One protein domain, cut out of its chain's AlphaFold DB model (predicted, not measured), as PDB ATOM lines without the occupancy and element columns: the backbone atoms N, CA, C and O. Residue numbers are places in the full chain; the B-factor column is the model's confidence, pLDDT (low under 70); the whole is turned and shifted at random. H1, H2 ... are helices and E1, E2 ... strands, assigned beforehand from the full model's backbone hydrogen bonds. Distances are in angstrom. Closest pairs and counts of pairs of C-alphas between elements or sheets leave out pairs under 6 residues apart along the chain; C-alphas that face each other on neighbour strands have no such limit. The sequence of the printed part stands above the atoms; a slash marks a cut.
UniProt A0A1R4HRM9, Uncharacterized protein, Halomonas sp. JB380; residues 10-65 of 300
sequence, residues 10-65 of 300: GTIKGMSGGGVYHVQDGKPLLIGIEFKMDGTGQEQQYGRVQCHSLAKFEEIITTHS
ATOM      1  N   GLY A  10      99.635  89.948  77.215       77.25
ATOM      2  CA  GLY A  10      98.371  90.646  76.961       77.25
ATOM      3  C   GLY A  10      98.016  91.712  78.004       77.25
ATOM      4  O   GLY A  10      97.287  92.640  77.685       77.25
ATOM      5  N   THR A  11      98.551  91.609  79.224       74.75
ATOM      6  CA  THR A  11      98.375  92.600  80.300       74.75
ATOM      7  C   THR A  11      99.381  93.749  80.193       74.75
ATOM      8  O   THR A  11      99.089  94.859  80.612       74.75
ATOM      9  N   ILE A  12     100.568  93.494  79.632       77.50
ATOM     10  CA  ILE A  12     101.691  94.451  79.596       77.50
ATOM     11  C   ILE A  12     101.681  95.293  78.316       77.50
ATOM     12  O   ILE A  12     102.107  96.451  78.300       77.50
ATOM     13  N   LYS A  13     101.223  94.716  77.201       81.62
ATOM     14  CA  LYS A  13     101.232  95.399  75.908       81.62
ATOM     15  C   LYS A  13     100.286  96.604  75.939       81.62
ATOM     16  O   LYS A  13      99.091  96.448  76.149       81.62
ATOM     17  N   GLY A  14     100.832  97.788  75.665       82.56
ATOM     18  CA  GLY A  14     100.091  99.054  75.691       82.56
ATOM     19  C   GLY A  14     100.238  99.854  76.988       82.56
ATOM     20  O   GLY A  14      99.741 100.969  77.045       82.56
ATOM     21  N   MET A  15     100.966  99.338  77.985       82.38
ATOM     22  CA  MET A  15     101.166 100.008  79.280       82.38
ATOM     23  C   MET A  15     102.306 101.050  79.288       82.38
ATOM     24  O   MET A  15     102.575 101.663  80.316       82.38
ATOM     25  N   SER A  16     102.986 101.267  78.155       86.94
ATOM     26  CA  SER A  16     104.026 102.304  78.035       86.94
ATOM     27  C   SER A  16     103.433 103.694  78.296       86.94
ATOM     28  O   SER A  16     102.323 103.987  77.855       86.94
ATOM     29  N   GLY A  17     104.165 104.542  79.017       88.75
ATOM     30  CA  GLY A  17     103.674 105.823  79.528       88.75
ATOM     31  C   GLY A  17     103.053 105.746  80.927       88.75
ATOM     32  O   GLY A  17     102.654 106.779  81.460       88.75
ATOM     33  N   GLY A  18     102.990 104.557  81.538       90.19
ATOM     34  CA  GLY A  18     102.556 104.378  82.923       90.19
ATOM     35  C   GLY A  18     103.432 105.144  83.918       90.19
ATOM     36  O   GLY A  18     104.651 105.238  83.757       90.19
ATOM     37  N   GLY A  19     102.814 105.715  84.952       91.44
ATOM     38  CA  GLY A  19     103.535 106.393  86.026       91.44
ATOM     39  C   GLY A  19     104.125 105.402  87.030       91.44
ATOM     40  O   GLY A  19     103.425 104.516  87.513       91.44
ATOM     41  N   VAL A  20     105.393 105.593  87.390       91.50
ATOM     42  CA  VAL A  20     106.041 104.896  88.508       91.50
ATOM     43  C   VAL A  20     105.955 105.784  89.737       91.50
ATOM     44  O   VAL A  20     106.427 106.923  89.712       91.50
ATOM     45  N   TYR A  21     105.382 105.263  90.821       91.94
ATOM     46  CA  TYR A  21     105.122 106.034  92.033       91.94
ATOM     47  C   TYR A  21     105.913 105.508  93.231       91.94
ATOM     48  O   TYR A  21     105.969 104.304  93.476       91.94
ATOM     49  N   HIS A  22     106.470 106.422  94.018       90.75
ATOM     50  CA  HIS A  22     106.953 106.155  95.365       90.75
ATOM     51  C   HIS A  22     105.877 106.570  96.368       90.75
ATOM     52  O   HIS A  22     105.432 107.715  96.354       90.75
ATOM     53  N   VAL A  23     105.437 105.656  97.230       91.00
ATOM     54  CA  VAL A  23     104.441 105.975  98.260       91.00
ATOM     55  C   VAL A  23     105.163 106.388  99.535       91.00
ATOM     56  O   VAL A  23     105.814 105.563 100.169       91.00
ATOM     57  N   GLN A  24     105.009 107.652  99.919       85.50
ATOM     58  CA  GLN A  24     105.536 108.206 101.165       85.50
ATOM     59  C   GLN A  24     104.366 108.714 102.014       85.50
ATOM     60  O   GLN A  24     103.559 109.507 101.535       85.50
ATOM     61  N   ASP A  25     104.235 108.221 103.249       85.88
ATOM     62  CA  ASP A  25     103.149 108.583 104.179       85.88
ATOM     63  C   ASP A  25     101.740 108.474 103.561       85.88
ATOM     64  O   ASP A  25     100.877 109.336 103.734       85.88
ATOM     65  N   GLY A  26     101.522 107.421 102.766       86.62
ATOM     66  CA  GLY A  26     100.256 107.175 102.069       86.62
ATOM     67  C   GLY A  26     100.002 108.065 100.846       86.62
ATOM     68  O   GLY A  26      98.942 107.957 100.234       86.62
ATOM     69  N   LYS A  27     100.952 108.923 100.454       78.88
ATOM     70  CA  LYS A  27     100.852 109.780  99.265       78.88
ATOM     71  C   LYS A  27     101.692 109.209  98.118       78.88
ATOM     72  O   LYS A  27     102.901 109.045  98.291       78.88
ATOM     73  N   PRO A  28     101.096 108.919  96.949       88.31
ATOM     74  CA  PRO A  28     101.851 108.494  95.778       88.31
ATOM     75  C   PRO A  28     102.562 109.695  95.139       88.31
ATOM     76  O   PRO A  28     101.927 110.668  94.736       88.31
ATOM     77  N   LEU A  29     103.883 109.616  95.028       85.69
ATOM     78  CA  LEU A  29     104.741 110.604  94.379       85.69
ATOM     79  C   LEU A  29     105.236 110.027  93.058       85.69
ATOM     80  O   LEU A  29     105.878 108.981  93.052       85.69
ATOM     81  N   LEU A  30     104.939 110.686  91.940       89.88
ATOM     82  CA  LEU A  30     105.455 110.267  90.639       89.88
ATOM     83  C   LEU A  30     106.983 110.436  90.625       89.88
ATOM     84  O   LEU A  30     107.480 111.529  90.878       89.88
ATOM     85  N   ILE A  31     107.718 109.363  90.333       90.38
ATOM     86  CA  ILE A  31     109.192 109.359  90.283       90.38
ATOM     87  C   ILE A  31     109.745 109.015  88.897       90.38
ATOM     88  O   ILE A  31     110.920 109.259  88.618       90.38
ATOM     89  N   GLY A  32     108.912 108.483  88.003       92.75
ATOM     90  CA  GLY A  32     109.318 108.190  86.637       92.75
ATOM     91  C   GLY A  32     108.171 107.745  85.748       92.75
ATOM     92  O   GLY A  32     107.047 107.555  86.207       92.75
ATOM     93  N   ILE A  33     108.481 107.580  84.467       94.00
ATOM     94  CA  ILE A  33     107.551 107.130  83.432       94.00
ATOM     95  C   ILE A  33     108.098 105.847  82.813       94.00
ATOM     96  O   ILE A  33     109.254 105.799  82.381       94.00
ATOM     97  N   GLU A  34     107.281 104.803  82.790       92.44
ATOM     98  CA  GLU A  34     107.597 103.516  82.176       92.44
ATOM     99  C   GLU A  34     107.667 103.659  80.657       92.44
ATOM    100  O   GLU A  34     106.789 104.266  80.045       92.44
ATOM    101  N   PHE A  35     108.691 103.080  80.027       89.62
ATOM    102  CA  PHE A  35     108.809 103.126  78.564       89.62
ATOM    103  C   PHE A  35     108.982 101.751  77.916       89.62
ATOM    104  O   PHE A  35     108.559 101.573  76.772       89.62
ATOM    105  N   LYS A  36     109.552 100.768  78.627       88.12
ATOM    106  CA  LYS A  36     109.665  99.379  78.155       88.12
ATOM    107  C   LYS A  36     109.896  98.393  79.301       88.12
ATOM    108  O   LYS A  36     110.216  98.792  80.414       88.12
ATOM    109  N   MET A  37     109.798  97.103  78.990       87.31
ATOM    110  CA  MET A  37     110.241  96.029  79.887       87.31
ATOM    111  C   MET A  37     111.757  95.853  79.821       87.31
ATOM    112  O   MET A  37     112.386  96.213  78.823       87.31
ATOM    113  N   ASP A  38     112.330  95.288  80.876       85.94
ATOM    114  CA  ASP A  38     113.751  94.967  80.925       85.94
ATOM    115  C   ASP A  38     114.108  93.785  80.004       85.94
ATOM    116  O   ASP A  38     113.283  92.902  79.755       85.94
ATOM    117  N   GLY A  39     115.336  93.774  79.484       81.50
ATOM    118  CA  GLY A  39     115.805  92.787  78.501       81.50
ATOM    119  C   GLY A  39     115.275  92.988  77.069       81.50
ATOM    120  O   GLY A  39     114.538  93.930  76.764       81.50
ATOM    121  N   THR A  40     115.686  92.108  76.152       76.38
ATOM    122  CA  THR A  40     115.270  92.112  74.739       76.38
ATOM    123  C   THR A  40     115.043  90.687  74.225       76.38
ATOM    124  O   THR A  40     115.679  89.735  74.671       76.38
ATOM    125  N   GLY A  41     114.126  90.519  73.266       75.44
ATOM    126  CA  GLY A  41     113.891  89.230  72.607       75.44
ATOM    127  C   GLY A  41     113.500  88.117  73.586       75.44
ATOM    128  O   GLY A  41     112.495  88.227  74.283       75.44
ATOM    129  N   GLN A  42     114.290  87.039  73.624       73.31
ATOM    130  CA  GLN A  42     114.046  85.895  74.513       73.31
ATOM    131  C   GLN A  42     114.437  86.152  75.980       73.31
ATOM    132  O   GLN A  42     113.996  85.410  76.851       73.31
ATOM    133  N   GLU A  43     115.205  87.207  76.272       75.56
ATOM    134  CA  GLU A  43     115.628  87.573  77.635       75.56
ATOM    135  C   GLU A  43     114.691  88.595  78.302       75.56
ATOM    136  O   GLU A  43     114.999  89.132  79.367       75.56
ATOM    137  N   GLN A  44     113.555  88.910  77.674       75.81
ATOM    138  CA  GLN A  44     112.638  89.935  78.162       75.81
ATOM    139  C   GLN A  44     112.032  89.546  79.521       75.81
ATOM    140  O   GLN A  44     111.350  88.528  79.658       75.81
ATOM    141  N   GLN A  45     112.246  90.389  80.531       79.44
ATOM    142  CA  GLN A  45     111.774  90.173  81.895       79.44
ATOM    143  C   GLN A  45     110.479  90.946  82.137       79.44
ATOM    144  O   GLN A  45     110.472  92.128  82.466       79.44
ATOM    145  N   TYR A  46     109.351  90.252  82.029       77.38
ATOM    146  CA  TYR A  46     108.016  90.840  82.192       77.38
ATOM    147  C   TYR A  46     107.679  91.287  83.630       77.38
ATOM    148  O   TYR A  46     106.664  91.941  83.844       77.38
ATOM    149  N   GLY A  47     108.521  90.956  84.613       76.69
ATOM    150  CA  GLY A  47     108.409  91.436  85.995       76.69
ATOM    151  C   GLY A  47     109.241  92.687  86.306       76.69
ATOM    152  O   GLY A  47     109.193  93.169  87.435       76.69
ATOM    153  N   ARG A  48     110.026  93.206  85.350       83.56
ATOM    154  CA  ARG A  48     110.882  94.385  85.542       83.56
ATOM    155  C   ARG A  48     110.626  95.424  84.460       83.56
ATOM    156  O   ARG A  48     110.740  95.138  83.271       83.56
ATOM    157  N   VAL A  49     110.309  96.640  84.887       86.75
ATOM    158  CA  VAL A  49     110.087  97.785  84.001       86.75
ATOM    159  C   VAL A  49     111.322  98.673  83.966       86.75
ATOM    160  O   VAL A  49     111.990  98.881  84.978       86.75
ATOM    161  N   GLN A  50     111.617  99.218  82.792       89.62
ATOM    162  CA  GLN A  50     112.541 100.330  82.646       89.62
ATOM    163  C   GLN A  50     111.748 101.633  82.595       89.62
ATOM    164  O   GLN A  50     110.790 101.782  81.828       89.62
ATOM    165  N   CYS A  51     112.189 102.596  83.395       92.00
ATOM    166  CA  CYS A  51     111.571 103.906  83.509       92.00
ATOM    167  C   CYS A  51     112.578 105.025  83.240       92.00
ATOM    168  O   CYS A  51     113.776 104.905  83.512       92.00
ATOM    169  N   HIS A  52     112.085 106.145  82.727       93.38
ATOM    170  CA  HIS A  52     112.816 107.402  82.754       93.38
ATOM    171  C   HIS A  52     112.450 108.173  84.015       93.38
ATOM    172  O   HIS A  52     111.272 108.355  84.311       93.38
ATOM    173  N   SER A  53     113.471 108.618  84.749       91.56
ATOM    174  CA  SER A  53     113.296 109.577  85.839       91.56
ATOM    175  C   SER A  53     112.679 110.868  85.306       91.56
ATOM    176  O   SER A  53     112.975 111.272  84.176       91.56
ATOM    177  N   LEU A  54     111.887 111.546  86.141       89.81
ATOM    178  CA  LEU A  54     111.354 112.875  85.831       89.81
ATOM    179  C   LEU A  54     112.453 113.887  85.470       89.81
ATOM    180  O   LEU A  54     112.206 114.766  84.651       89.81
ATOM    181  N   ALA A  55     113.685 113.707  85.965       88.19
ATOM    182  CA  ALA A  55     114.826 114.557  85.614       88.19
ATOM    183  C   ALA A  55     115.070 114.649  84.095       88.19
ATOM    184  O   ALA A  55     115.342 115.729  83.582       88.19
ATOM    185  N   LYS A  56     114.887 113.550  83.347       89.69
ATOM    186  CA  LYS A  56     115.024 113.571  81.880       89.69
ATOM    187  C   LYS A  56     113.946 114.406  81.197       89.69
ATOM    188  O   LYS A  56     114.189 114.990  80.147       89.69
ATOM    189  N   PHE A  57     112.741 114.433  81.758       89.75
ATOM    190  CA  PHE A  57     111.658 115.240  81.206       89.75
ATOM    191  C   PHE A  57     111.905 116.722  81.472       89.75
ATOM    192  O   PHE A  57     111.706 117.529  80.570       89.75
ATOM    193  N   GLU A  58     112.422 117.068  82.653       87.81
ATOM    194  CA  GLU A  58     112.861 118.433  82.964       87.81
ATOM    195  C   GLU A  58     113.975 118.902  82.012       87.81
ATOM    196  O   GLU A  58     113.922 120.023  81.504       87.81
ATOM    197  N   GLU A  59     114.947 118.037  81.687       89.88
ATOM    198  CA  GLU A  59     115.974 118.328  80.671       89.88
ATOM    199  C   GLU A  59     115.353 118.646  79.301       89.88
ATOM    200  O   GLU A  59     115.718 119.641  78.667       89.88
ATOM    201  N   ILE A  60     114.394 117.832  78.841       91.12
ATOM    202  CA  ILE A  60     113.705 118.041  77.556       91.12
ATOM    203  C   ILE A  60     112.927 119.358  77.567       91.12
ATOM    204  O   ILE A  60     113.043 120.128  76.610       91.12
ATOM    205  N   ILE A  61     112.169 119.618  78.636       89.31
ATOM    206  CA  ILE A  61     111.385 120.845  78.818       89.31
ATOM    207  C   ILE A  61     112.299 122.067  78.742       89.31
ATOM    208  O   ILE A  61     112.026 122.989  77.973       89.31
ATOM    209  N   THR A  62     113.417 122.034  79.471       85.69
ATOM    210  CA  THR A  62     114.419 123.108  79.491       85.69
ATOM    211  C   THR A  62     115.028 123.322  78.105       85.69
ATOM    212  O   THR A  62     115.052 124.446  77.604       85.69
ATOM    213  N   THR A  63     115.456 122.241  77.445       92.88
ATOM    214  CA  THR A  63     116.106 122.284  76.119       92.88
ATOM    215  C   THR A  63     115.208 122.905  75.051       92.88
ATOM    216  O   THR A  63     115.696 123.598  74.162       92.88
ATOM    217  N   HIS A  64     113.899 122.673  75.138       92.38
ATOM    218  CA  HIS A  64     112.936 123.125  74.133       92.38
ATOM    219  C   HIS A  64     112.092 124.315  74.595       92.38
ATOM    220  O   HIS A  64     111.108 124.638  73.933       92.38
ATOM    221  N   SER A  65     112.428 124.941  75.732       86.50
ATOM    222  CA  SER A  65     111.644 126.036  76.330       86.50
ATOM    223  C   SER A  65     110.141 125.722  76.407       86.50
ATOM    224  O   SER A  65     109.291 126.562  76.114       86.50
TER     225      SER A  65
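What this domain is: This is residues 10 to 65 of the 300 residues of an uncharacterized protein of Halomonas sp. JB380 (UniProt A0A1R4HRM9). A strongly twisted sheet of three strands is folded into an L by its long inner strand E2, which bends by 80 degrees at residue 35; the hairpin of E1 and E2 makes one arm and the hairpin of E2 and E3 the other. H1 follows directly on E3 and sticks out with its residues 58 to 63. The printed part has 56 residues, with three named strands and then one named helix in the order E1, E2, E3, H1; the sheet order is E1, E2, E3, antiparallel throughout, and the class is mixed, helices and strands. The whole is loose, with a radius of gyration of the C-alphas of 13.7 A, and flat, spanning 39 by 34 by 17 A.

Where its parts are: E2 is residues 27 to 38, 26.9 A from first to last C-alpha. E1 is residues 19 to 24, 15.4 A, with C-alpha 19 at (103.535, 106.393, 86.026). E3 is residues 45 to 53, 19.9 A, and bends by 54 degrees at residue 48. H1 is residues 54 to 63, 14.3 A, with C-alpha 63 at (116.106, 122.284, 76.119).

How they stand to each other: E1, E2 and E3 form a meander, each strand the antiparallel neighbour of the one before. E1 and E2 run at 143 degrees, with N 22 and O 29 within hydrogen-bond range at 2.8 A. E2 and E3 run at 120 degrees, with N 35 and O 50 within range at 3.1 A. The edge strands E1 and E3 have as their closest C-alphas those of Val 20 and Cys 51, 7.5 A apart. H1 is on the sheet but only grazes it, with residues 54 to 57; the closest C-alphas of E2 and H1 are those of Gly 32 and Leu 54, 5.2 A apart. In H1 every O i to N i+4 pair is within hydrogen-bond range.

The domain as a whole: The two C-alphas farthest apart, of Gln 42 and Ser 65, are 40.3 A apart. Residues 58 to 65 stand free. The printed part has no cut and no long link between named elements. Its mean pLDDT is 86.1, and no printed residue is under 70.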